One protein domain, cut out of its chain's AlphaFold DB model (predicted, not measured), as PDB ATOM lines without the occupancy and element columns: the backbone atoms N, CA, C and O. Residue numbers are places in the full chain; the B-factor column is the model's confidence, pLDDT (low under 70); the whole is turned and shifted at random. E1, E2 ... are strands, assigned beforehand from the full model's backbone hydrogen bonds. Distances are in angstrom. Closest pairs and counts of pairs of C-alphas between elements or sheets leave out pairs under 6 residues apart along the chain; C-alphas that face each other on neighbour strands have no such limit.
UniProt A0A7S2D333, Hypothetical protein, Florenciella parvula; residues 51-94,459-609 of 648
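This is residues 51 to 94 and 459 to 609 of the 648 residues of the protein "Hypothetical protein" of Florenciella parvula (UniProt A0A7S2D333). A small twisted sandwich, E1, E2, E5 and E9 partly face to face with E3, E4, E6, E8 and E10, has residues 599 to 609 sticking out. Little of it is regular structure: ten strands in order E1 to E10 hold 72 of 195 printed residues, all strand. Its branched sheet is mixed, the whole compact, radius of gyration of the C-alphas 18.9 A, spans 72 by 41 by 31 A.

E6, residues 512 to 520, has antiparallel E10, residues 572 to 579, on one side, N 514 to O 577 2.9 A, and E7, 537 to 539, and E8, 554 to 557, on the other.

E1, residues 80 to 93, runs 30.7 A from C-alpha 80 at (47.141, -28.893, -16.033); E10 ends at C-alpha 579, (44.119, -50.092, -24.521). E2 is 460 to 466, E3 473 to 479, E4 485 to 491, E5 497 to 504, E9 564 to 568.

Residues 95 to 458 are cut out, C-alphas 94 and 459 being 5.2 A apart. Links E6 to E7 and E7 to E8 are long. pLDDT is under 70 in 47 residues.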
ATOM      1  N   SER A  51      66.037 -60.584 -18.246       66.69
ATOM      2  CA  SER A  51      64.612 -60.819 -18.532       66.69
ATOM      3  C   SER A  51      64.341 -62.000 -19.475       66.69
ATOM      4  O   SER A  51      63.203 -62.160 -19.913       66.69
ATOM      5  N   GLU A  52      65.352 -62.798 -19.851       63.62
ATOM      6  CA  GLU A  52      65.232 -63.733 -20.975       63.62
ATOM      7  C   GLU A  52      64.016 -64.663 -20.835       63.62
ATOM      8  O   GLU A  52      63.933 -65.493 -19.931       63.62
ATOM      9  N   GLY A  53      63.075 -64.521 -21.774       59.28
ATOM     10  CA  GLY A  53      61.915 -65.398 -21.915       59.28
ATOM     11  C   GLY A  53      60.675 -65.016 -21.108       59.28
ATOM     12  O   GLY A  53      59.681 -65.725 -21.229       59.28
ATOM     13  N   LYS A  54      60.687 -63.922 -20.336       67.31
ATOM     14  CA  LYS A  54      59.501 -63.486 -19.584       67.31
ATOM     15  C   LYS A  54      58.734 -62.432 -20.364       67.31
ATOM     16  O   LYS A  54      59.153 -61.278 -20.436       67.31
ATOM     17  N   THR A  55      57.619 -62.838 -20.957       81.69
ATOM     18  CA  THR A  55      56.641 -61.891 -21.478       81.69
ATOM     19  C   THR A  55      55.686 -61.480 -20.369       81.69
ATOM     20  O   THR A  55      55.515 -62.187 -19.372       81.69
ATOM     21  N   LYS A  56      55.099 -60.292 -20.501       89.81
ATOM     22  CA  LYS A  56      54.116 -59.799 -19.537       89.81
ATOM     23  C   LYS A  56      52.879 -59.309 -20.263       89.81
ATOM     24  O   LYS A  56      52.934 -58.316 -20.993       89.81
ATOM     25  N   ALA A  57      51.770 -60.000 -20.035       92.44
ATOM     26  CA  ALA A  57      50.462 -59.591 -20.516       92.44
ATOM     27  C   ALA A  57      49.885 -58.479 -19.631       92.44
ATOM     28  O   ALA A  57      50.077 -58.465 -18.411       92.44
ATOM     29  N   ALA A  58      49.168 -57.544 -20.251       93.75
ATOM     30  CA  ALA A  58      48.333 -56.611 -19.515       93.75
ATOM     31  C   ALA A  58      47.175 -57.364 -18.849       93.75
ATOM     32  O   ALA A  58      46.664 -58.347 -19.386       93.75
ATOM     33  N   ALA A  59      46.726 -56.876 -17.691       90.81
ATOM     34  CA  ALA A  59      45.430 -57.295 -17.168       90.81
ATOM     35  C   ALA A  59      44.326 -56.948 -18.191       90.81
ATOM     36  O   ALA A  59      44.472 -55.964 -18.906       90.81
ATOM     37  N   PRO A  60      43.206 -57.681 -18.255       91.94
ATOM     38  CA  PRO A  60      42.098 -57.303 -19.127       91.94
ATOM     39  C   PRO A  60      41.493 -55.931 -18.795       91.94
ATOM     40  O   PRO A  60      41.452 -55.511 -17.632       91.94
ATOM     41  N   LEU A  61      40.961 -55.241 -19.806       93.19
ATOM     42  CA  LEU A  61      40.205 -54.000 -19.624       93.19
ATOM     43  C   LEU A  61      38.905 -54.267 -18.845       93.19
ATOM     44  O   LEU A  61      38.030 -54.997 -19.302       93.19
ATOM     45  N   VAL A  62      38.719 -53.605 -17.698       91.19
ATOM     46  CA  VAL A  62      37.537 -53.793 -16.842       91.19
ATOM     47  C   VAL A  62      36.561 -52.632 -17.029       91.19
ATOM     48  O   VAL A  62      36.568 -51.650 -16.289       91.19
ATOM     49  N   ASN A  63      35.647 -52.759 -17.990       83.75
ATOM     50  CA  ASN A  63      34.630 -51.731 -18.269       83.75
ATOM     51  C   ASN A  63      33.490 -51.649 -17.228       83.75
ATOM     52  O   ASN A  63      32.645 -50.759 -17.294       83.75
ATOM     53  N   SER A  64      33.459 -52.578 -16.266       80.00
ATOM     54  CA  SER A  64      32.507 -52.588 -15.145       80.00
ATOM     55  C   SER A  64      33.020 -51.867 -13.892       80.00
ATOM     56  O   SER A  64      32.323 -51.846 -12.873       80.00
ATOM     57  N   GLY A  65      34.232 -51.304 -13.952       76.06
ATOM     58  CA  GLY A  65      34.814 -50.510 -12.876       76.06
ATOM     59  C   GLY A  65      34.024 -49.232 -12.592       76.06
ATOM     60  O   GLY A  65      33.213 -48.774 -13.399       76.06
ATOM     61  N   SER A  66      34.262 -48.646 -11.420       87.31
ATOM     62  CA  SER A  66      33.758 -47.303 -11.119       87.31
ATOM     63  C   SER A  66      34.356 -46.289 -12.105       87.31
ATOM     64  O   SER A  66      35.464 -46.477 -12.606       87.31
ATOM     65  N   GLU A  67      33.643 -45.196 -12.373       88.69
ATOM     66  CA  GLU A  67      34.238 -44.057 -13.081       88.69
ATOM     67  C   GLU A  67      35.349 -43.436 -12.225       88.69
ATOM     68  O   GLU A  67      35.262 -43.443 -10.990       88.69
ATOM     69  N   TRP A  68      36.375 -42.881 -12.875       90.62
ATOM     70  CA  TRP A  68      37.423 -42.133 -12.183       90.62
ATOM     71  C   TRP A  68      36.807 -41.028 -11.312       90.62
ATOM     72  O   TRP A  68      35.932 -40.292 -11.788       90.62
ATOM     73  N   PRO A  69      37.235 -40.875 -10.046       85.88
ATOM     74  CA  PRO A  69      36.675 -39.858  -9.176       85.88
ATOM     75  C   PRO A  69      36.936 -38.479  -9.781       85.88
ATOM     76  O   PRO A  69      38.077 -38.044  -9.916       85.88
ATOM     77  N   THR A  70      35.871 -37.760 -10.142       69.56
ATOM     78  CA  THR A  70      35.993 -36.339 -10.487       69.56
ATOM     79  C   THR A  70      36.659 -35.609  -9.329       69.56
ATOM     80  O   THR A  70      36.145 -35.666  -8.206       69.56
ATOM     81  N   ALA A  71      37.759 -34.902  -9.607       58.75
ATOM     82  CA  ALA A  71      38.415 -34.033  -8.638       58.75
ATOM     83  C   ALA A  71      37.351 -33.163  -7.949       58.75
ATOM     84  O   ALA A  71      36.546 -32.487  -8.603       58.75
ATOM     85  N   THR A  72      37.270 -33.242  -6.620       51.81
ATOM     86  CA  THR A  72      36.314 -32.417  -5.883       51.81
ATOM     87  C   THR A  72      36.685 -30.952  -6.114       51.81
ATOM     88  O   THR A  72      37.845 -30.571  -6.025       51.81
ATOM     89  N   ALA A  73      35.689 -30.128  -6.453       45.03
ATOM     90  CA  ALA A  73      35.816 -28.758  -6.970       45.03
ATOM     91  C   ALA A  73      36.456 -27.708  -6.017       45.03
ATOM     92  O   ALA A  73      36.150 -26.518  -6.118       45.03
ATOM     93  N   ALA A  74      37.280 -28.129  -5.055       42.62
ATOM     94  CA  ALA A  74      37.956 -27.285  -4.074       42.62
ATOM     95  C   ALA A  74      39.402 -26.912  -4.457       42.62
ATOM     96  O   ALA A  74      39.962 -26.012  -3.830       42.62
ATOM     97  N   VAL A  75      39.989 -27.534  -5.483       46.16
ATOM     98  CA  VAL A  75      41.300 -27.138  -6.019       46.16
ATOM     99  C   VAL A  75      41.093 -25.988  -7.012       46.16
ATOM    100  O   VAL A  75      40.138 -25.962  -7.792       46.16
ATOM    101  N   ALA A  76      41.906 -24.937  -6.904       46.38
ATOM    102  CA  ALA A  76      41.767 -23.762  -7.752       46.38
ATOM    103  C   ALA A  76      42.081 -24.137  -9.209       46.38
ATOM    104  O   ALA A  76      43.214 -24.485  -9.508       46.38
ATOM    105  N   ALA A  77      41.096 -24.004 -10.104       45.53
ATOM    106  CA  ALA A  77      41.254 -24.198 -11.546       45.53
ATOM    107  C   ALA A  77      42.553 -23.547 -12.067       45.53
ATOM    108  O   ALA A  77      42.630 -22.315 -12.135       45.53
ATOM    109  N   GLY A  78      43.569 -24.348 -12.421       54.94
ATOM    110  CA  GLY A  78      44.830 -23.782 -12.907       54.94
ATOM    111  C   GLY A  78      45.992 -24.720 -13.246       54.94
ATOM    112  O   GLY A  78      46.751 -24.352 -14.137       54.94
ATOM    113  N   SER A  79      46.156 -25.885 -12.610       73.88
ATOM    114  CA  SER A  79      47.314 -26.766 -12.854       73.88
ATOM    115  C   SER A  79      46.940 -27.944 -13.763       73.88
ATOM    116  O   SER A  79      46.411 -28.962 -13.322       73.88
ATOM    117  N   SER A  80      47.186 -27.788 -15.066       81.31
ATOM    118  CA  SER A  80      47.141 -28.893 -16.033       81.31
ATOM    119  C   SER A  80      48.551 -29.408 -16.294       81.31
ATOM    120  O   SER A  80      49.455 -28.602 -16.512       81.31
ATOM    121  N   MET A  81      48.719 -30.722 -16.344       89.31
ATOM    122  CA  MET A  81      49.974 -31.378 -16.710       89.31
ATOM    123  C   MET A  81      49.732 -32.306 -17.899       89.31
ATOM    124  O   MET A  81      48.609 -32.760 -18.113       89.31
ATOM    125  N   SER A  82      50.779 -32.584 -18.673       91.69
ATOM    126  CA  SER A  82      50.725 -33.608 -19.717       91.69
ATOM    127  C   SER A  82      51.882 -34.590 -19.615       91.69
ATOM    128  O   SER A  82      52.981 -34.208 -19.204       91.69
ATOM    129  N   VAL A  83      51.613 -35.838 -19.997       94.00
ATOM    130  CA  VAL A  83      52.613 -36.886 -20.203       94.00
ATOM    131  C   VAL A  83      52.487 -37.379 -21.635       94.00
ATOM    132  O   VAL A  83      51.431 -37.877 -22.026       94.00
ATOM    133  N   ASP A  84      53.566 -37.253 -22.395       95.12
ATOM    134  CA  ASP A  84      53.670 -37.769 -23.757       95.12
ATOM    135  C   ASP A  84      54.551 -39.022 -23.746       95.12
ATOM    136  O   ASP A  84      55.713 -38.954 -23.340       95.12
ATOM    137  N   ILE A  85      54.010 -40.162 -24.176       96.56
ATOM    138  CA  ILE A  85      54.702 -41.459 -24.183       96.56
ATOM    139  C   ILE A  85      55.099 -41.823 -25.611       96.56
ATOM    140  O   ILE A  85      54.232 -41.904 -26.479       96.56
ATOM    141  N   ASP A  86      56.373 -42.111 -25.865       95.50
ATOM    142  CA  ASP A  86      56.834 -42.669 -27.138       95.50
ATOM    143  C   ASP A  86      57.023 -44.183 -27.021       95.50
ATOM    144  O   ASP A  86      58.115 -44.680 -26.761       95.50
ATOM    145  N   ALA A  87      55.942 -44.930 -27.266       93.50
ATOM    146  CA  ALA A  87      55.952 -46.392 -27.227       93.50
ATOM    147  C   ALA A  87      56.868 -47.048 -28.286       93.50
ATOM    148  O   ALA A  87      57.015 -48.266 -28.287       93.50
ATOM    149  N   SER A  88      57.462 -46.270 -29.203       91.81
ATOM    150  CA  SER A  88      58.427 -46.769 -30.189       91.81
ATOM    151  C   SER A  88      59.890 -46.609 -29.760       91.81
ATOM    152  O   SER A  88      60.773 -47.196 -30.390       91.81
ATOM    153  N   GLU A  89      60.156 -45.839 -28.702       94.81
ATOM    154  CA  GLU A  89      61.485 -45.657 -28.119       94.81
ATOM    155  C   GLU A  89      61.643 -46.556 -26.887       94.81
ATOM    156  O   GLU A  89      61.502 -46.122 -25.745       94.81
ATOM    157  N   GLU A  90      61.920 -47.838 -27.135       94.12
ATOM    158  CA  GLU A  90      62.244 -48.825 -26.098       94.12
ATOM    159  C   GLU A  90      63.558 -48.472 -25.383       94.12
ATOM    160  O   GLU A  90      64.566 -48.146 -26.019       94.12
ATOM    161  N   LEU A  91      63.550 -48.556 -24.050       93.06
ATOM    162  CA  LEU A  91      64.689 -48.226 -23.192       93.06
ATOM    163  C   LEU A  91      65.340 -49.483 -22.601       93.06
ATOM    164  O   LEU A  91      66.506 -49.770 -22.880       93.06
ATOM    165  N   LYS A  92      64.607 -50.217 -21.758       92.25
ATOM    166  CA  LYS A  92      65.117 -51.368 -20.994       92.25
ATOM    167  C   LYS A  92      63.995 -52.342 -20.644       92.25
ATOM    168  O   LYS A  92      62.903 -51.912 -20.279       92.25
ATOM    169  N   ASP A  93      64.292 -53.635 -20.668       92.31
ATOM    170  CA  ASP A  93      63.374 -54.653 -20.163       92.31
ATOM    171  C   ASP A  93      63.198 -54.562 -18.644       92.31
ATOM    172  O   ASP A  93      64.153 -54.414 -17.872       92.31
ATOM    173  N   VAL A  94      61.949 -54.685 -18.214       91.00
ATOM    174  CA  VAL A  94      61.556 -54.751 -16.813       91.00
ATOM    175  C   VAL A  94      61.717 -56.193 -16.358       91.00
ATOM    176  O   VAL A  94      61.110 -57.106 -16.909       91.00
ATOM    177  N   GLN A 459      56.520 -55.247 -19.967       93.56
ATOM    178  CA  GLN A 459      57.778 -55.990 -20.121       93.56
ATOM    179  C   GLN A 459      58.961 -55.109 -20.540       93.56
ATOM    180  O   GLN A 459      60.092 -55.399 -20.170       93.56
ATOM    181  N   THR A 460      58.716 -54.016 -21.268       94.69
ATOM    182  CA  THR A 460      59.781 -53.135 -21.773       94.69
ATOM    183  C   THR A 460      59.426 -51.688 -21.483       94.69
ATOM    184  O   THR A 460      58.337 -51.226 -21.814       94.69
ATOM    185  N   THR A 461      60.335 -50.965 -20.834       96.69
ATOM    186  CA  THR A 461      60.194 -49.529 -20.580       96.69
ATOM    187  C   THR A 461      60.349 -48.728 -21.863       96.69
ATOM    188  O   THR A 461      61.120 -49.104 -22.745       96.69
ATOM    189  N   VAL A 462      59.628 -47.615 -21.961       96.50
ATOM    190  CA  VAL A 462      59.656 -46.718 -23.123       96.50
ATOM    191  C   VAL A 462      59.816 -45.270 -22.694       96.50
ATOM    192  O   VAL A 462      59.503 -44.911 -21.556       96.50
ATOM    193  N   ALA A 463      60.315 -44.433 -23.599       96.12
ATOM    194  CA  ALA A 463      60.508 -43.021 -23.316       96.12
ATOM    195  C   ALA A 463      59.177 -42.308 -23.033       96.12
ATOM    196  O   ALA A 463      58.161 -42.525 -23.697       96.12
ATOM    197  N   ASN A 464      59.203 -41.388 -22.072       95.31
ATOM    198  CA  ASN A 464      58.117 -40.452 -21.826       95.31
ATOM    199  C   ASN A 464      58.649 -39.064 -21.474       95.31
ATOM    200  O   ASN A 464      59.774 -38.902 -21.001       95.31
ATOM    201  N   ALA A 465      57.814 -38.055 -21.683       93.75
ATOM    202  CA  ALA A 465      58.087 -36.677 -21.319       93.75
ATOM    203  C   ALA A 465      56.943 -36.139 -20.460       93.75
ATOM    204  O   ALA A 465      55.793 -36.121 -20.889       93.75
ATOM    205  N   VAL A 466      57.269 -35.677 -19.254       91.94
ATOM    206  CA  VAL A 466      56.346 -34.911 -18.408       91.94
ATOM    207  C   VAL A 466      56.498 -33.436 -18.768       91.94
ATOM    208  O   VAL A 466      57.619 -32.944 -18.944       91.94
ATOM    209  N   SER A 467      55.394 -32.701 -18.901       85.81
ATOM    210  CA  SER A 467      55.455 -31.256 -19.144       85.81
ATOM    211  C   SER A 467      56.276 -30.564 -18.052       85.81
ATOM    212  O   SER A 467      56.023 -30.775 -16.870       85.81
ATOM    213  N   ALA A 468      57.223 -29.716 -18.464       64.06
ATOM    214  CA  ALA A 468      58.325 -29.169 -17.660       64.06
ATOM    215  C   ALA A 468      57.954 -28.330 -16.413       64.06
ATOM    216  O   ALA A 468      58.834 -27.716 -15.818       64.06
ATOM    217  N   GLU A 469      56.680 -28.256 -16.027       63.97
ATOM    218  CA  GLU A 469      56.213 -27.483 -14.872       63.97
ATOM    219  C   GLU A 469      56.261 -28.254 -13.540       63.97
ATOM    220  O   GLU A 469      55.913 -27.678 -12.514       63.97
ATOM    221  N   SER A 470      56.720 -29.512 -13.509       68.31
ATOM    222  CA  SER A 470      56.736 -30.305 -12.274       68.31
ATOM    223  C   SER A 470      58.024 -31.098 -12.081       68.31
ATOM    224  O   SER A 470      58.136 -32.229 -12.539       68.31
ATOM    225  N   GLU A 471      58.970 -30.529 -11.332       80.88
ATOM    226  CA  GLU A 471      60.143 -31.263 -10.817       80.88
ATOM    227  C   GLU A 471      59.748 -32.356  -9.795       80.88
ATOM    228  O   GLU A 471      60.550 -33.231  -9.502       80.88
ATOM    229  N   HIS A 472      58.497 -32.326  -9.323       87.19
ATOM    230  CA  HIS A 472      57.917 -33.166  -8.270       87.19
ATOM    231  C   HIS A 472      56.960 -34.257  -8.786       87.19
ATOM    232  O   HIS A 472      56.173 -34.842  -8.039       87.19
ATOM    233  N   VAL A 473      56.947 -34.476 -10.105       92.50
ATOM    234  CA  VAL A 473      56.187 -35.575 -10.705       92.50
ATOM    235  C   VAL A 473      57.116 -36.402 -11.564       92.50
ATOM    236  O   VAL A 473      57.645 -35.919 -12.567       92.50
ATOM    237  N   ARG A 474      57.270 -37.669 -11.184       95.12
ATOM    238  CA  ARG A 474      57.977 -38.674 -11.977       95.12
ATOM    239  C   ARG A 474      56.966 -39.554 -12.698       95.12
ATOM    240  O   ARG A 474      55.896 -39.849 -12.166       95.12
ATOM    241  N   ALA A 475      57.306 -39.965 -13.913       96.50
ATOM    242  CA  ALA A 475      56.475 -40.829 -14.737       96.50
ATOM    243  C   ALA A 475      57.334 -41.913 -15.385       96.50
ATOM    244  O   ALA A 475      58.382 -41.604 -15.953       96.50
ATOM    245  N   TYR A 476      56.855 -43.152 -15.326       97.75
ATOM    246  CA  TYR A 476      57.525 -44.336 -15.851       97.75
ATOM    247  C   TYR A 476      56.568 -45.075 -16.774       97.75
ATOM    248  O   TYR A 476      55.475 -45.462 -16.355       97.75
ATOM    249  N   SER A 477      56.971 -45.250 -18.029       98.00
ATOM    250  CA  SER A 477      56.129 -45.850 -19.063       98.00
ATOM    251  C   SER A 477      56.707 -47.167 -19.558       98.00
ATOM    252  O   SER A 477      57.923 -47.370 -19.568       98.00
ATOM    253  N   SER A 478      55.831 -48.072 -19.975       97.62
ATOM    254  CA  SER A 478      56.209 -49.388 -20.491       97.62
ATOM    255  C   SER A 478      55.185 -49.920 -21.485       97.62
ATOM    256  O   SER A 478      54.085 -49.383 -21.604       97.62
ATOM    257  N   VAL A 479      55.547 -50.982 -22.197       96.50
ATOM    258  CA  VAL A 479      54.680 -51.684 -23.145       96.50
ATOM    259  C   VAL A 479      54.566 -53.145 -22.717       96.50
ATOM    260  O   VAL A 479      55.547 -53.752 -22.275       96.50
ATOM    261  N   PHE A 480      53.358 -53.692 -22.792       96.06
ATOM    262  CA  PHE A 480      53.055 -55.104 -22.551       96.06
ATOM    263  C   PHE A 480      53.241 -55.928 -23.830       96.06
ATOM    264  O   PHE A 480      53.342 -55.381 -24.928       96.06
ATOM    265  N   GLU A 481      53.258 -57.255 -23.710       93.56
ATOM    266  CA  GLU A 481      53.395 -58.152 -24.868       93.56
ATOM    267  C   GLU A 481      52.301 -57.925 -25.930       93.56
ATOM    268  O   GLU A 481      52.583 -57.965 -27.130       93.56
ATOM    269  N   GLY A 482      51.069 -57.635 -25.496       93.38
ATOM    270  CA  GLY A 482      49.923 -57.362 -26.372       93.38
ATOM    271  C   GLY A 482      49.960 -55.990 -27.055       93.38
ATOM    272  O   GLY A 482      49.164 -55.729 -27.958       93.38
ATOM    273  N   GLY A 483      50.917 -55.130 -26.693       93.62
ATOM    274  CA  GLY A 483      51.035 -53.759 -27.187       93.62
ATOM    275  C   GLY A 483      50.315 -52.722 -26.326       93.62
ATOM    276  O   GLY A 483      50.404 -51.532 -26.633       93.62
ATOM    277  N   GLU A 484      49.642 -53.133 -25.246       96.56
ATOM    278  CA  GLU A 484      49.093 -52.210 -24.256       96.56
ATOM    279  C   GLU A 484      50.198 -51.353 -23.640       96.56
ATOM    280  O   GLU A 484      51.343 -51.787 -23.503       96.56
ATOM    281  N   VAL A 485      49.853 -50.130 -23.235       97.50
ATOM    282  CA  VAL A 485      50.825 -49.183 -22.675       97.50
ATOM    283  C   VAL A 485      50.558 -48.981 -21.190       97.50
ATOM    284  O   VAL A 485      49.480 -48.540 -20.792       97.50
ATOM    285  N   GLY A 486      51.557 -49.296 -20.377       97.81
ATOM    286  CA  GLY A 486      51.583 -49.059 -18.943       97.81
ATOM    287  C   GLY A 486      52.157 -47.689 -18.600       97.81
ATOM    288  O   GLY A 486      53.121 -47.244 -19.224       97.81
ATOM    289  N   LEU A 487      51.594 -47.029 -17.591       98.06
ATOM    290  CA  LEU A 487      52.107 -45.776 -17.037       98.06
ATOM    291  C   LEU A 487      51.977 -45.786 -15.516       98.06
ATOM    292  O   LEU A 487      50.903 -46.069 -14.992       98.06
ATOM    293  N   ILE A 488      53.041 -45.406 -14.817       98.12
ATOM    294  CA  ILE A 488      53.037 -45.138 -13.377       98.12
ATOM    295  C   ILE A 488      53.507 -43.709 -13.158       98.12
ATOM    296  O   ILE A 488      54.501 -43.286 -13.741       98.12
ATOM    297  N   MET A 489      52.794 -42.967 -12.321       97.06
ATOM    298  CA  MET A 489      53.091 -41.580 -11.988       97.06
ATOM    299  C   MET A 489      53.123 -41.410 -10.482       97.06
ATOM    300  O   MET A 489      52.222 -41.876  -9.782       97.06
ATOM    301  N   VAL A 490      54.148 -40.722 -10.001       96.88
ATOM    302  CA  VAL A 490      54.353 -40.414  -8.587       96.88
ATOM    303  C   VAL A 490      54.317 -38.903  -8.448       96.88
ATOM    304  O   VAL A 490      55.076 -38.216  -9.125       96.88
ATOM    305  N   ASN A 491      53.415 -38.389  -7.614       94.56
ATOM    306  CA  ASN A 491      53.398 -36.992  -7.205       94.56
ATOM    307  C   ASN A 491      53.909 -36.897  -5.779       94.56
ATOM    308  O   ASN A 491      53.201 -37.269  -4.839       94.56
ATOM    309  N   ASP A 492      55.124 -36.391  -5.639       91.81
ATOM    310  CA  ASP A 492      55.767 -36.187  -4.349       91.81
ATOM    311  C   ASP A 492      55.546 -34.765  -3.796       91.81
ATOM    312  O   ASP A 492      56.017 -34.421  -2.710       91.81
ATOM    313  N   ASN A 493      54.759 -33.953  -4.511       87.94
ATOM    314  CA  ASN A 493      54.425 -32.589  -4.136       87.94
ATOM    315  C   ASN A 493      53.233 -32.512  -3.170       87.94
ATOM    316  O   ASN A 493      52.333 -33.353  -3.130       87.94
ATOM    317  N   THR A 494      53.161 -31.371  -2.489       86.19
ATOM    318  CA  THR A 494      51.982 -30.862  -1.775       86.19
ATOM    319  C   THR A 494      50.876 -30.324  -2.694       86.19
ATOM    320  O   THR A 494      49.772 -30.042  -2.227       86.19
ATOM    321  N   GLU A 495      51.157 -30.138  -3.985       86.12
ATOM    322  CA  GLU A 495      50.196 -29.632  -4.967       86.12
ATOM    323  C   GLU A 495      49.470 -30.773  -5.690       86.12
ATOM    324  O   GLU A 495      50.043 -31.821  -5.968       86.12
ATOM    325  N   SER A 496      48.189 -30.558  -6.001       88.00
ATOM    326  CA  SER A 496      47.376 -31.479  -6.805       88.00
ATOM    327  C   SER A 496      47.224 -30.965  -8.235       88.00
ATOM    328  O   SER A 496      47.170 -29.753  -8.470       88.00
ATOM    329  N   PHE A 497      47.079 -31.890  -9.179       87.12
ATOM    330  CA  PHE A 497      46.783 -31.606 -10.580       87.12
ATOM    331  C   PHE A 497      45.400 -32.154 -10.932       87.12
ATOM    332  O   PHE A 497      45.145 -33.355 -10.829       87.12
ATOM    333  N   ASP A 498      44.493 -31.271 -11.348       82.31
ATOM    334  CA  ASP A 498      43.094 -31.635 -11.619       82.31
ATOM    335  C   ASP A 498      42.924 -32.366 -12.954       82.31
ATOM    336  O   ASP A 498      41.995 -33.155 -13.124       82.31
ATOM    337  N   ALA A 499      43.803 -32.059 -13.907       84.00
ATOM    338  CA  ALA A 499      43.782 -32.608 -15.251       84.00
ATOM    339  C   ALA A 499      45.205 -32.958 -15.688       84.00
ATOM    340  O   ALA A 499      46.012 -32.085 -16.019       84.00
ATOM    341  N   LEU A 500      45.480 -34.253 -15.683       87.56
ATOM    342  CA  LEU A 500      46.668 -34.868 -16.238       87.56
ATOM    343  C   LEU A 500      46.298 -35.493 -17.576       87.56
ATOM    344  O   LEU A 500      45.620 -36.518 -17.618       87.56
ATOM    345  N   GLU A 501      46.700 -34.834 -18.657       92.06
ATOM    346  CA  GLU A 501      46.490 -35.322 -20.016       92.06
ATOM    347  C   GLU A 501      47.598 -36.311 -20.379       92.06
ATOM    348  O   GLU A 501      48.759 -35.934 -20.530       92.06
ATOM    349  N   VAL A 502      47.246 -37.578 -20.547       92.75
ATOM    350  CA  VAL A 502      48.174 -38.609 -21.013       92.75
ATOM    351  C   VAL A 502      47.935 -38.846 -22.495       92.75
ATOM    352  O   VAL A 502      46.806 -39.127 -22.916       92.75
ATOM    353  N   THR A 503      48.999 -38.737 -23.288       92.69
ATOM    354  CA  THR A 503      48.985 -39.054 -24.713       92.69
ATOM    355  C   THR A 503      50.041 -40.102 -25.042       92.69
ATOM    356  O   THR A 503      51.135 -40.116 -24.478       92.69
ATOM    357  N   VAL A 504      49.707 -40.997 -25.969       91.75
ATOM    358  CA  VAL A 504      50.659 -41.954 -26.541       91.75
ATOM    359  C   VAL A 504      50.958 -41.507 -27.968       91.75
ATOM    360  O   VAL A 504      50.048 -41.170 -28.730       91.75
ATOM    361  N   ALA A 505      52.242 -41.451 -28.315       85.19
ATOM    362  CA  ALA A 505      52.736 -40.949 -29.583       85.19
ATOM    363  C   ALA A 505      52.144 -41.701 -30.786       85.19
ATOM    364  O   ALA A 505      51.586 -42.797 -30.699       85.19
ATOM    365  N   THR A 506      52.263 -41.071 -31.955       67.12
ATOM    366  CA  THR A 506      51.595 -41.479 -33.194       67.12
ATOM    367  C   THR A 506      51.791 -42.956 -33.535       67.12
ATOM    368  O   THR A 506      52.899 -43.377 -33.850       67.12
ATOM    369  N   GLY A 507      50.689 -43.704 -33.585       72.38
ATOM    370  CA  GLY A 507      50.677 -45.123 -33.957       72.38
ATOM    371  C   GLY A 507      49.815 -45.973 -33.030       72.38
ATOM    372  O   GLY A 507      49.258 -46.966 -33.487       72.38
ATOM    373  N   TYR A 508      49.627 -45.525 -31.787       84.75
ATOM    374  CA  TYR A 508      48.750 -46.153 -30.807       84.75
ATOM    375  C   TYR A 508      47.542 -45.250 -30.535       84.75
ATOM    376  O   TYR A 508      47.693 -44.080 -30.191       84.75
ATOM    377  N   SER A 509      46.327 -45.754 -30.757       90.12
ATOM    378  CA  SER A 509      45.099 -44.976 -30.567       90.12
ATOM    379  C   SER A 509      44.408 -45.426 -29.290       90.12
ATOM    380  O   SER A 509      43.477 -46.225 -29.374       90.12
ATOM    381  N   VAL A 510      44.801 -44.864 -28.147       95.12
ATOM    382  CA  VAL A 510      44.151 -45.170 -26.866       95.12
ATOM    383  C   VAL A 510      42.642 -44.925 -26.966       95.12
ATOM    384  O   VAL A 510      42.189 -43.915 -27.517       95.12
ATOM    385  N   LYS A 511      41.861 -45.882 -26.474       95.69
ATOM    386  CA  LYS A 511      40.397 -45.830 -26.398       95.69
ATOM    387  C   LYS A 511      39.894 -45.891 -24.972       95.69
ATOM    388  O   LYS A 511      38.903 -45.239 -24.655       95.69
ATOM    389  N   ALA A 512      40.577 -46.648 -24.128       95.88
ATOM    390  CA  ALA A 512      40.237 -46.777 -22.728       95.88
ATOM    391  C   ALA A 512      41.486 -47.058 -21.895       95.88
ATOM    392  O   ALA A 512      42.536 -47.432 -22.424       95.88
ATOM    393  N   ALA A 513      41.353 -46.903 -20.585       96.88
ATOM    394  CA  ALA A 513      42.353 -47.307 -19.622       96.88
ATOM    395  C   ALA A 513      41.718 -47.943 -18.384       96.88
ATOM    396  O   ALA A 513      40.670 -47.497 -17.907       96.88
ATOM    397  N   ASN A 514      42.416 -48.935 -17.837       97.06
ATOM    398  CA  ASN A 514      42.290 -49.293 -16.430       97.06
ATOM    399  C   ASN A 514      43.140 -48.308 -15.635       97.06
ATOM    400  O   ASN A 514      44.302 -48.095 -15.982       97.06
ATOM    401  N   ALA A 515      42.581 -47.733 -14.578       96.69
ATOM    402  CA  ALA A 515      43.273 -46.749 -13.763       96.69
ATOM    403  C   ALA A 515      43.172 -47.073 -12.270       96.69
ATOM    404  O   ALA A 515      42.133 -47.502 -11.769       96.69
ATOM    405  N   TRP A 516      44.247 -46.824 -11.536       96.44
ATOM    406  CA  TRP A 516      44.292 -46.963 -10.086       96.44
ATOM    407  C   TRP A 516      44.912 -45.713  -9.466       96.44
ATOM    408  O   TRP A 516      45.809 -45.098 -10.043       96.44
ATOM    409  N   LEU A 517      44.424 -45.361  -8.284       95.62
ATOM    410  CA  LEU A 517      44.848 -44.228  -7.479       95.62
ATOM    411  C   LEU A 517      45.157 -44.713  -6.067       95.62
ATOM    412  O   LEU A 517      44.295 -45.292  -5.404       95.62
ATOM    413  N   VAL A 518      46.368 -44.418  -5.616       95.69
ATOM    414  CA  VAL A 518      46.837 -44.662  -4.257       95.69
ATOM    415  C   VAL A 518      47.155 -43.311  -3.613       95.69
ATOM    416  O   VAL A 518      47.977 -42.554  -4.130       95.69
ATOM    417  N   THR A 519      46.495 -42.999  -2.499       94.94
ATOM    418  CA  THR A 519      46.704 -41.774  -1.705       94.94
ATOM    419  C   THR A 519      46.899 -42.119  -0.234       94.94
ATOM    420  O   THR A 519      46.579 -43.223   0.203       94.94
ATOM    421  N   ALA A 520      47.396 -41.166   0.546       91.94
ATOM    422  CA  ALA A 520      47.423 -41.272   1.999       91.94
ATOM    423  C   ALA A 520      46.009 -41.412   2.591       91.94
ATOM    424  O   ALA A 520      45.052 -40.853   2.044       91.94
ATOM    425  N   SER A 521      45.880 -42.135   3.708       87.00
ATOM    426  CA  SER A 521      44.667 -42.093   4.531       87.00
ATOM    427  C   SER A 521      44.620 -40.842   5.417       87.00
ATOM    428  O   SER A 521      45.612 -40.132   5.594       87.00
ATOM    429  N   ASP A 522      43.453 -40.578   6.010       80.75
ATOM    430  CA  ASP A 522      43.306 -39.535   7.034       80.75
ATOM    431  C   ASP A 522      43.950 -39.945   8.380       80.75
ATOM    432  O   ASP A 522      44.050 -39.120   9.295       80.75
ATOM    433  N   ASP A 523      44.381 -41.207   8.523       72.06
ATOM    434  CA  ASP A 523      45.005 -41.720   9.741       72.06
ATOM    435  C   ASP A 523      46.468 -41.279   9.836       72.06
ATOM    436  O   ASP A 523      47.386 -41.888   9.283       72.06
ATOM    437  N   LYS A 524      46.679 -40.174  10.549       68.31
ATOM    438  CA  LYS A 524      47.991 -39.566  10.768       68.31
ATOM    439  C   LYS A 524      48.392 -39.653  12.230       68.31
ATOM    440  O   LYS A 524      47.584 -39.422  13.130       68.31
ATOM    441  N   ALA A 525      49.689 -39.853  12.469       59.06
ATOM    442  CA  ALA A 525      50.260 -39.823  13.818       59.06
ATOM    443  C   ALA A 525      50.075 -38.458  14.526       59.06
ATOM    444  O   ALA A 525      50.039 -38.394  15.756       59.06
ATOM    445  N   ASP A 526      49.944 -37.376  13.751       63.78
ATOM    446  CA  ASP A 526      49.605 -36.023  14.195       63.78
ATOM    447  C   ASP A 526      48.610 -35.414  13.191       63.78
ATOM    448  O   ASP A 526      48.819 -35.499  11.983       63.78
ATOM    449  N   SER A 527      47.527 -34.792  13.665       68.25
ATOM    450  CA  SER A 527      46.507 -34.196  12.792       68.25
ATOM    451  C   SER A 527      47.045 -33.061  11.918       68.25
ATOM    452  O   SER A 527      46.449 -32.760  10.885       68.25
ATOM    453  N   ASP A 528      48.149 -32.433  12.336       73.88
ATOM    454  CA  ASP A 528      48.835 -31.390  11.570       73.88
ATOM    455  C   ASP A 528      49.963 -31.953  10.677       73.88
ATOM    456  O   ASP A 528      50.626 -31.187   9.972       73.88
ATOM    457  N   ALA A 529      50.206 -33.270  10.695       72.69
ATOM    458  CA  ALA A 529      51.217 -33.888   9.845       72.69
ATOM    459  C   ALA A 529      50.815 -33.829   8.357       72.69
ATOM    460  O   ALA A 529      49.622 -33.870   8.019       72.69
ATOM    461  N   PRO A 530      51.798 -33.740   7.444       77.81
ATOM    462  CA  PRO A 530      51.538 -33.894   6.018       77.81
ATOM    463  C   PRO A 530      50.979 -35.290   5.702       77.81
ATOM    464  O   PRO A 530      51.148 -36.235   6.470       77.81
ATOM    465  N   ASP A 531      50.295 -35.414   4.566       77.44
ATOM    466  CA  ASP A 531      49.696 -36.676   4.095       77.44
ATOM    467  C   ASP A 531      50.744 -37.785   3.898       77.44
ATOM    468  O   ASP A 531      50.483 -38.950   4.175       77.44
ATOM    469  N   SER A 532      51.972 -37.413   3.540       78.69
ATOM    470  CA  SER A 532      53.144 -38.296   3.490       78.69
ATOM    471  C   SER A 532      53.423 -39.051   4.799       78.69
ATOM    472  O   SER A 532      54.083 -40.087   4.773       78.69
ATOM    473  N   GLU A 533      52.925 -38.570   5.941       83.38
ATOM    474  CA  GLU A 533      53.101 -39.181   7.262       83.38
ATOM    475  C   GLU A 533      51.888 -39.987   7.746       83.38
ATOM    476  O   GLU A 533      51.876 -40.437   8.898       83.38
ATOM    477  N   ALA A 534      50.879 -40.180   6.892       83.31
ATOM    478  CA  ALA A 534      49.774 -41.086   7.182       83.31
ATOM    479  C   ALA A 534      50.281 -42.519   7.373       83.31
ATOM    480  O   ALA A 534      51.192 -42.954   6.667       83.31
ATOM    481  N   LEU A 535      49.701 -43.236   8.333       84.62
ATOM    482  CA  LEU A 535      50.037 -44.629   8.638       84.62
ATOM    483  C   LEU A 535      49.258 -45.624   7.768       84.62
ATOM    484  O   LEU A 535      49.663 -46.779   7.656       84.62
ATOM    485  N   GLY A 536      48.166 -45.167   7.151       86.06
ATOM    486  CA  GLY A 536      47.348 -45.957   6.239       86.06
ATOM    487  C   GLY A 536      47.392 -45.452   4.799       86.06
ATOM    488  O   GLY A 536      47.957 -44.402   4.467       86.06
ATOM    489  N   VAL A 537      46.758 -46.231   3.934       90.56
ATOM    490  CA  VAL A 537      46.671 -46.027   2.492       90.56
ATOM    491  C   VAL A 537      45.208 -46.073   2.059       90.56
ATOM    492  O   VAL A 537      44.424 -46.893   2.527       90.56
ATOM    493  N   ILE A 538      44.835 -45.221   1.110       92.44
ATOM    494  CA  ILE A 538      43.577 -45.322   0.373       92.44
ATOM    495  C   ILE A 538      43.893 -45.796  -1.045       92.44
ATOM    496  O   ILE A 538      44.599 -45.113  -1.788       92.44
ATOM    497  N   TRP A 539      43.335 -46.937  -1.449       93.50
ATOM    498  CA  TRP A 539      43.408 -47.453  -2.818       93.50
ATOM    499  C   TRP A 539      42.031 -47.371  -3.469       93.50
ATOM    500  O   TRP A 539      41.101 -48.057  -3.061       93.50
ATOM    501  N   ASN A 540      41.881 -46.548  -4.508       92.56
ATOM    502  CA  ASN A 540      40.610 -46.373  -5.227       92.56
ATOM    503  C   ASN A 540      39.430 -46.049  -4.285       92.56
ATOM    504  O   ASN A 540      38.297 -46.466  -4.511       92.56
ATOM    505  N   GLY A 541      39.699 -45.279  -3.228       89.00
ATOM    506  CA  GLY A 541      38.707 -44.906  -2.218       89.00
ATOM    507  C   GLY A 541      38.455 -45.964  -1.137       89.00
ATOM    508  O   GLY A 541      37.689 -45.688  -0.215       89.00
ATOM    509  N   GLU A 542      39.083 -47.139  -1.218       89.12
ATOM    510  CA  GLU A 542      39.065 -48.166  -0.173       89.12
ATOM    511  C   GLU A 542      40.227 -47.937   0.803       89.12
ATOM    512  O   GLU A 542      41.378 -47.831   0.385       89.12
ATOM    513  N   GLU A 543      39.923 -47.832   2.096       88.00
ATOM    514  CA  GLU A 543      40.908 -47.625   3.165       88.00
ATOM    515  C   GLU A 543      41.531 -48.965   3.584       88.00
ATOM    516  O   GLU A 543      40.802 -49.915   3.884       88.00
ATOM    517  N   ASP A 544      42.865 -49.028   3.566       82.19
ATOM    518  CA  ASP A 544      43.707 -50.166   3.955       82.19
ATOM    519  C   ASP A 544      43.189 -51.540   3.481       82.19
ATOM    520  O   ASP A 544      42.937 -52.444   4.293       82.19
ATOM    521  N   PRO A 545      42.994 -51.741   2.162       85.88
ATOM    522  CA  PRO A 545      42.500 -53.009   1.651       85.88
ATOM    523  C   PRO A 545      43.473 -54.143   1.991       85.88
ATOM    524  O   PRO A 545      44.636 -54.147   1.593       85.88
ATOM    525  N   ALA A 546      42.956 -55.166   2.676       81.50
ATOM    526  CA  ALA A 546      43.724 -56.332   3.118       81.50
ATOM    527  C   ALA A 546      44.430 -57.073   1.964       81.50
ATOM    528  O   ALA A 546      45.498 -57.656   2.146       81.50
ATOM    529  N   LEU A 547      43.830 -57.046   0.773       82.44
ATOM    530  CA  LEU A 547      44.402 -57.577  -0.458       82.44
ATOM    531  C   LEU A 547      44.474 -56.453  -1.488       82.44
ATOM    532  O   LEU A 547      43.503 -56.241  -2.222       82.44
ATOM    533  N   PRO A 548      45.621 -55.765  -1.597       76.81
ATOM    534  CA  PRO A 548      45.896 -54.838  -2.685       76.81
ATOM    535  C   PRO A 548      45.496 -55.387  -4.053       76.81
ATOM    536  O   PRO A 548      44.900 -54.661  -4.848       76.81
ATOM    537  N   SER A 549      45.751 -56.681  -4.294       75.75
ATOM    538  CA  SER A 549      45.439 -57.430  -5.518       75.75
ATOM    539  C   SER A 549      43.939 -57.524  -5.851       75.75
ATOM    540  O   SER A 549      43.587 -57.646  -7.026       75.75
ATOM    541  N   ALA A 550      43.046 -57.365  -4.871       85.12
ATOM    542  CA  ALA A 550      41.596 -57.437  -5.067       85.12
ATOM    543  C   ALA A 550      40.956 -56.105  -5.509       85.12
ATOM    544  O   ALA A 550      39.798 -56.094  -5.937       85.12
ATOM    545  N   VAL A 551      41.685 -54.985  -5.415       86.69
ATOM    546  CA  VAL A 551      41.140 -53.658  -5.742       86.69
ATOM    547  C   VAL A 551      40.917 -53.515  -7.248       86.69
ATOM    548  O   VAL A 551      41.852 -53.579  -8.053       86.69
ATOM    549  N   LYS A 552      39.656 -53.297  -7.636       91.19
ATOM    550  CA  LYS A 552      39.256 -53.134  -9.040       91.19
ATOM    551  C   LYS A 552      39.739 -51.794  -9.600       91.19
ATOM    552  O   LYS A 552      39.664 -50.794  -8.881       91.19
ATOM    553  N   PRO A 553      40.181 -51.736 -10.870       94.88
ATOM    554  CA  PRO A 553      40.501 -50.467 -11.510       94.88
ATOM    555  C   PRO A 553      39.251 -49.604 -11.700       94.88
ATOM    556  O   PRO A 553      38.124 -50.098 -11.806       94.88
ATOM    557  N   TYR A 554      39.479 -48.303 -11.807       95.31
ATOM    558  CA  TYR A 554      38.566 -47.388 -12.467       95.31
ATOM    559  C   TYR A 554      38.630 -47.582 -13.983       95.31
ATOM    560  O   TYR A 554      39.703 -47.846 -14.531       95.31
ATOM    561  N   TYR A 555      37.498 -47.390 -14.657       95.19
ATOM    562  CA  TYR A 555      37.446 -47.305 -16.114       95.19
ATOM    563  C   TYR A 555      37.560 -45.842 -16.551       95.19
ATOM    564  O   TYR A 555      36.822 -44.982 -16.057       95.19
ATOM    565  N   VAL A 556      38.467 -45.560 -17.487       95.06
ATOM    566  CA  VAL A 556      38.646 -44.222 -18.065       95.06
ATOM    567  C   VAL A 556      38.553 -44.311 -19.580       95.06
ATOM    568  O   VAL A 556      39.384 -44.949 -20.216       95.06
ATOM    569  N   GLU A 557      37.546 -43.672 -20.170       94.88
ATOM    570  CA  GLU A 557      37.427 -43.568 -21.627       94.88
ATOM    571  C   GLU A 557      38.343 -42.453 -22.144       94.88
ATOM    572  O   GLU A 557      38.380 -41.356 -21.578       94.88
ATOM    573  N   ALA A 558      39.084 -42.730 -23.215       94.69
ATOM    574  CA  ALA A 558      39.884 -41.716 -23.883       94.69
ATOM    575  C   ALA A 558      38.988 -40.768 -24.694       94.69
ATOM    576  O   ALA A 558      37.936 -41.156 -25.209       94.69
ATOM    577  N   ASP A 559      39.408 -39.515 -24.840       93.94
ATOM    578  CA  ASP A 559      38.673 -38.547 -25.647       93.94
ATOM    579  C   ASP A 559      38.790 -38.819 -27.165       93.94
ATOM    580  O   ASP A 559      39.392 -39.789 -27.631       93.94
ATOM    581  N   ALA A 560      38.191 -37.944 -27.979       92.44
ATOM    582  CA  ALA A 560      38.201 -38.089 -29.436       92.44
ATOM    583  C   ALA A 560      39.608 -38.012 -30.064       92.44
ATOM    584  O   ALA A 560      39.788 -38.500 -31.184       92.44
ATOM    585  N   ASP A 561      40.568 -37.411 -29.362       90.81
ATOM    586  CA  ASP A 561      41.969 -37.302 -29.763       90.81
ATOM    587  C   ASP A 561      42.819 -38.452 -29.179       90.81
ATOM    588  O   ASP A 561      44.023 -38.513 -29.431       90.81
ATOM    589  N   GLY A 562      42.199 -39.391 -28.453       92.38
ATOM    590  CA  GLY A 562      42.867 -40.521 -27.810       92.38
ATOM    591  C   GLY A 562      43.575 -40.144 -26.511       92.38
ATOM    592  O   GLY A 562      44.502 -40.844 -26.107       92.38
ATOM    593  N   LYS A 563      43.183 -39.041 -25.864       94.00
ATOM    594  CA  LYS A 563      43.773 -38.612 -24.593       94.00
ATOM    595  C   LYS A 563      43.044 -39.228 -23.413       94.00
ATOM    596  O   LYS A 563      41.816 -39.173 -23.342       94.00
ATOM    597  N   VAL A 564      43.803 -39.733 -22.448       94.62
ATOM    598  CA  VAL A 564      43.279 -40.139 -21.139       94.62
ATOM    599  C   VAL A 564      43.476 -38.978 -20.173       94.62
ATOM    600  O   VAL A 564      44.569 -38.423 -20.097       94.62
ATOM    601  N   VAL A 565      42.422 -38.590 -19.451       93.25
ATOM    602  CA  VAL A 565      42.482 -37.490 -18.478       93.25
ATOM    603  C   VAL A 565      42.145 -38.018 -17.093       93.25
ATOM    604  O   VAL A 565      41.029 -38.479 -16.855       93.25
ATOM    605  N   VAL A 566      43.105 -37.920 -16.180       93.88
ATOM    606  CA  VAL A 566      42.957 -38.301 -14.768       93.88
ATOM    607  C   VAL A 566      43.397 -37.155 -13.860       93.88
ATOM    608  O   VAL A 566      44.029 -36.203 -14.308       93.88
ATOM    609  N   SER A 567      43.054 -37.222 -12.579       92.25
ATOM    610  CA  SER A 567      43.587 -36.310 -11.561       92.25
ATOM    611  C   SER A 567      44.817 -36.923 -10.897       92.25
ATOM    612  O   SER A 567      44.845 -38.131 -10.678       92.25
ATOM    613  N   LEU A 568      45.775 -36.101 -10.484       92.00
ATOM    614  CA  LEU A 568      46.948 -36.522  -9.721       92.00
ATOM    615  C   LEU A 568      47.003 -35.722  -8.409       92.00
ATOM    616  O   LEU A 568      47.529 -34.607  -8.390       92.00
ATOM    617  N   PRO A 569      46.390 -36.234  -7.324       92.06
ATOM    618  CA  PRO A 569      46.396 -35.575  -6.019       92.06
ATOM    619  C   PRO A 569      47.810 -35.349  -5.471       92.06
ATOM    620  O   PRO A 569      48.757 -36.016  -5.889       92.06
ATOM    621  N   ALA A 570      47.947 -34.430  -4.519       89.88
ATOM    622  CA  ALA A 570      49.166 -34.277  -3.724       89.88
ATOM    623  C   ALA A 570      49.511 -35.592  -3.013       89.88
ATOM    624  O   ALA A 570      48.591 -36.299  -2.599       89.88
ATOM    625  N   TYR A 571      50.803 -35.904  -2.875       92.06
ATOM    626  CA  TYR A 571      51.295 -37.153  -2.277       92.06
ATOM    627  C   TYR A 571      50.495 -38.371  -2.740       92.06
ATOM    628  O   TYR A 571      49.744 -38.986  -1.978       92.06
ATOM    629  N   SER A 572      50.610 -38.695  -4.022       95.06
ATOM    630  CA  SER A 572      49.845 -39.792  -4.604       95.06
ATOM    631  C   SER A 572      50.635 -40.567  -5.638       95.06
ATOM    632  O   SER A 572      51.640 -40.104  -6.179       95.06
ATOM    633  N   MET A 573      50.143 -41.766  -5.915       96.62
ATOM    634  CA  MET A 573      50.617 -42.604  -6.995       96.62
ATOM    635  C   MET A 573      49.423 -42.995  -7.867       96.62
ATOM    636  O   MET A 573      48.408 -43.489  -7.372       96.62
ATOM    637  N   VAL A 574      49.543 -42.766  -9.171       96.69
ATOM    638  CA  VAL A 574      48.552 -43.161 -10.178       96.69
ATOM    639  C   VAL A 574      49.188 -44.187 -11.091       96.69
ATOM    640  O   VAL A 574      50.333 -44.016 -11.503       96.69
ATOM    641  N   ALA A 575      48.439 -45.219 -11.461       97.69
ATOM    642  CA  ALA A 575      48.851 -46.076 -12.559       97.69
ATOM    643  C   ALA A 575      47.733 -46.321 -13.560       97.69
ATOM    644  O   ALA A 575      46.562 -46.407 -13.186       97.69
ATOM    645  N   LEU A 576      48.122 -46.434 -14.825       97.81
ATOM    646  CA  LEU A 576      47.255 -46.658 -15.968       97.81
ATOM    647  C   LEU A 576      47.758 -47.859 -16.770       97.81
ATOM    648  O   LEU A 576      48.962 -48.025 -16.957       97.81
ATOM    649  N   VAL A 577      46.826 -48.634 -17.311       97.69
ATOM    650  CA  VAL A 577      47.074 -49.529 -18.448       97.69
ATOM    651  C   VAL A 577      46.130 -49.103 -19.559       97.69
ATOM    652  O   VAL A 577      44.922 -49.039 -19.338       97.69
ATOM    653  N   MET A 578      46.681 -48.748 -20.716       97.50
ATOM    654  CA  MET A 578      45.980 -48.107 -21.828       97.50
ATOM    655  C   MET A 578      45.800 -49.064 -23.005       97.50
ATOM    656  O   MET A 578      46.769 -49.627 -23.517       97.50
ATOM    657  N   TYR A 579      44.565 -49.154 -23.490       96.38
ATOM    658  CA  TYR A 579      44.119 -50.092 -24.521       96.38
ATOM    659  C   TYR A 579      43.687 -49.348 -25.781       96.38
ATOM    660  O   TYR A 579      43.173 -48.226 -25.715       96.38
ATOM    661  N   ASP A 580      43.839 -49.987 -26.934       94.25
ATOM    662  CA  ASP A 580      43.387 -49.488 -28.237       94.25
ATOM    663  C   ASP A 580      41.926 -49.860 -28.570       94.25
ATOM    664  O   ASP A 580      41.423 -49.560 -29.659       94.25
ATOM    665  N   HIS A 581      41.224 -50.462 -27.607       91.00
ATOM    666  CA  HIS A 581      39.849 -50.941 -27.692       91.00
ATOM    667  C   HIS A 581      39.029 -50.555 -26.445       91.00
ATOM    668  O   HIS A 581      39.567 -50.111 -25.433       91.00
ATOM    669  N   THR A 582      37.700 -50.672 -26.541       84.31
ATOM    670  CA  THR A 582      36.742 -50.328 -25.462       84.31
ATOM    671  C   THR A 582      35.939 -51.521 -24.945       84.31
ATOM    672  O   THR A 582      35.219 -51.397 -23.956       84.31
ATOM    673  N   GLU A 583      35.959 -52.647 -25.658       81.19
ATOM    674  CA  GLU A 583      35.201 -53.844 -25.288       81.19
ATOM    675  C   GLU A 583      36.108 -54.803 -24.524       81.19
ATOM    676  O   GLU A 583      37.281 -54.928 -24.845       81.19
ATOM    677  N   ASP A 584      35.559 -55.466 -23.510       69.88
ATOM    678  CA  ASP A 584      36.250 -56.562 -22.838       69.88
ATOM    679  C   ASP A 584      36.337 -57.729 -23.830       69.88
ATOM    680  O   ASP A 584      35.321 -58.359 -24.146       69.88
ATOM    681  N   GLU A 585      37.517 -57.960 -24.410       59.09
ATOM    682  CA  GLU A 585      37.709 -59.057 -25.363       59.09
ATOM    683  C   GLU A 585      37.740 -60.433 -24.666       59.09
ATOM    684  O   GLU A 585      37.702 -61.464 -25.342       59.09
ATOM    685  N   THR A 586      37.722 -60.481 -23.328       55.56
ATOM    686  CA  THR A 586      37.908 -61.709 -22.549       55.56
ATOM    687  C   THR A 586      36.768 -61.954 -21.565       55.56
ATOM    688  O   THR A 586      36.737 -61.440 -20.459       55.56
ATOM    689  N   THR A 587      35.835 -62.839 -21.919       48.81
ATOM    690  CA  THR A 587      34.821 -63.348 -20.977       48.81
ATOM    691  C   THR A 587      35.340 -64.448 -20.033       48.81
ATOM    692  O   THR A 587      34.514 -65.166 -19.471       48.81
ATOM    693  N   ASP A 588      36.658 -64.637 -19.896       50.78
ATOM    694  CA  ASP A 588      37.252 -65.694 -19.061       50.78
ATOM    695  C   ASP A 588      37.902 -65.101 -17.800       50.78
ATOM    696  O   ASP A 588      38.852 -64.327 -17.875       50.78
ATOM    697  N   ASP A 589      37.382 -65.497 -16.635       49.78
ATOM    698  CA  ASP A 589      37.761 -65.035 -15.288       49.78
ATOM    699  C   ASP A 589      39.175 -65.491 -14.821       49.78
ATOM    700  O   ASP A 589      39.531 -65.289 -13.661       49.78
ATOM    701  N   ASP A 590      40.008 -66.090 -15.683       50.44
ATOM    702  CA  ASP A 590      41.234 -66.816 -15.282       50.44
ATOM    703  C   ASP A 590      42.535 -65.966 -15.235       50.44
ATOM    704  O   ASP A 590      43.616 -66.497 -14.990       50.44
ATOM    705  N   TYR A 591      42.482 -64.639 -15.418       50.75
ATOM    706  CA  TYR A 591      43.681 -63.808 -15.690       50.75
ATOM    707  C   TYR A 591      44.415 -63.182 -14.480       50.75
ATOM    708  O   TYR A 591      45.123 -62.184 -14.625       50.75
ATOM    709  N   LEU A 592      44.277 -63.722 -13.266       51.25
ATOM    710  CA  LEU A 592      44.805 -63.073 -12.049       51.25
ATOM    711  C   LEU A 592      46.306 -63.292 -11.746       51.25
ATOM    712  O   LEU A 592      46.765 -62.806 -10.714       51.25
ATOM    713  N   HIS A 593      47.088 -63.940 -12.618       55.47
ATOM    714  CA  HIS A 593      48.484 -64.312 -12.321       55.47
ATOM    715  C   HIS A 593      49.501 -63.673 -13.295       55.47
ATOM    716  O   HIS A 593      49.784 -64.248 -14.344       55.47
ATOM    717  N   PRO A 594      50.085 -62.497 -12.974       50.84
ATOM    718  CA  PRO A 594      50.958 -61.749 -13.889       50.84
ATOM    719  C   PRO A 594      52.368 -62.340 -14.095       50.84
ATOM    720  O   PRO A 594      53.125 -61.793 -14.895       50.84
ATOM    721  N   PHE A 595      52.743 -63.412 -13.382       50.97
ATOM    722  CA  PHE A 595      54.112 -63.959 -13.375       50.97
ATOM    723  C   PHE A 595      54.225 -65.456 -13.704       50.97
ATOM    724  O   PHE A 595      55.273 -66.050 -13.443       50.97
ATOM    725  N   GLN A 596      53.195 -66.087 -14.277       50.94
ATOM    726  CA  GLN A 596      53.328 -67.484 -14.694       50.94
ATOM    727  C   GLN A 596      54.253 -67.597 -15.910       50.94
ATOM    728  O   GLN A 596      53.910 -67.171 -17.009       50.94
ATOM    729  N   ASP A 597      55.428 -68.199 -15.705       43.16
ATOM    730  CA  ASP A 597      56.201 -68.766 -16.805       43.16
ATOM    731  C   ASP A 597      55.333 -69.857 -17.452       43.16
ATOM    732  O   ASP A 597      54.794 -70.712 -16.741       43.16
ATOM    733  N   ASP A 598      55.205 -69.836 -18.782       39.41
ATOM    734  CA  ASP A 598      54.577 -70.904 -19.563       39.41
ATOM    735  C   ASP A 598      55.320 -72.223 -19.303       39.41
ATOM    736  O   ASP A 598      56.239 -72.629 -20.027       39.41
ATOM    737  N   ALA A 599      54.939 -72.922 -18.237       37.78
ATOM    738  CA  ALA A 599      55.365 -74.281 -18.003       37.78
ATOM    739  C   ALA A 599      54.871 -75.087 -19.201       37.78
ATOM    740  O   ALA A 599      53.668 -75.240 -19.411       37.78
ATOM    741  N   ILE A 600      55.820 -75.570 -20.008       31.41
ATOM    742  CA  ILE A 600      55.578 -76.442 -21.155       31.41
ATOM    743  C   ILE A 600      54.703 -77.599 -20.673       31.41
ATOM    744  O   ILE A 600      55.192 -78.564 -20.082       31.41
ATOM    745  N   THR A 601      53.401 -77.507 -20.922       32.97
ATOM    746  CA  THR A 601      52.476 -78.614 -20.728       32.97
ATOM    747  C   THR A 601      52.899 -79.692 -21.722       32.97
ATOM    748  O   THR A 601      52.962 -79.432 -22.930       32.97
ATOM    749  N   PRO A 602      53.278 -80.901 -21.266       33.19
ATOM    750  CA  PRO A 602      53.557 -81.989 -22.185       33.19
ATOM    751  C   PRO A 602      52.299 -82.238 -23.014       33.19
ATOM    752  O   PRO A 602      51.212 -82.359 -22.457       33.19
ATOM    753  N   ALA A 603      52.441 -82.295 -24.337       34.50
ATOM    754  CA  ALA A 603      51.337 -82.630 -25.224       34.50
ATOM    755  C   ALA A 603      50.646 -83.925 -24.750       34.50
ATOM    756  O   ALA A 603      51.325 -84.926 -24.513       34.50
ATOM    757  N   ASP A 604      49.313 -83.893 -24.668       41.53
ATOM    758  CA  ASP A 604      48.385 -84.927 -24.164       41.53
ATOM    759  C   ASP A 604      48.512 -86.347 -24.776       41.53
ATOM    760  O   ASP A 604      47.745 -87.249 -24.446       41.53
ATOM    761  N   ASP A 605      49.478 -86.597 -25.661       41.62
ATOM    762  CA  ASP A 605      49.524 -87.793 -26.504       41.62
ATOM    763  C   ASP A 605      50.546 -88.870 -26.076       41.62
ATOM    764  O   ASP A 605      50.671 -89.878 -26.775       41.62
ATOM    765  N   ASP A 606      51.248 -88.737 -24.938       41.28
ATOM    766  CA  ASP A 606      52.318 -89.684 -24.545       41.28
ATOM    767  C   ASP A 606      52.117 -90.400 -23.188       41.28
ATOM    768  O   ASP A 606      53.046 -90.604 -22.402       41.28
ATOM    769  N   CYS A 607      50.899 -90.872 -22.901       34.28
ATOM    770  CA  CYS A 607      50.662 -91.794 -21.782       34.28
ATOM    771  C   CYS A 607      50.990 -93.254 -22.158       34.28
ATOM    772  O   CYS A 607      50.124 -94.029 -22.571       34.28
ATOM    773  N   THR A 608      52.240 -93.679 -21.946       35.31
ATOM    774  CA  THR A 608      52.609 -95.109 -21.916       35.31
ATOM    775  C   THR A 608      52.561 -95.626 -20.466       35.31
ATOM    776  O   THR A 608      53.150 -94.992 -19.592       35.31
ATOM    777  N   PRO A 609      51.921 -96.773 -20.150       32.88
ATOM    778  CA  PRO A 609      51.752 -97.209 -18.766       32.88
ATOM    779  C   PRO A 609      53.073 -97.727 -18.192       32.88
ATOM    780  O   PRO A 609      53.483 -98.866 -18.433       32.88
TER     781      PRO A 609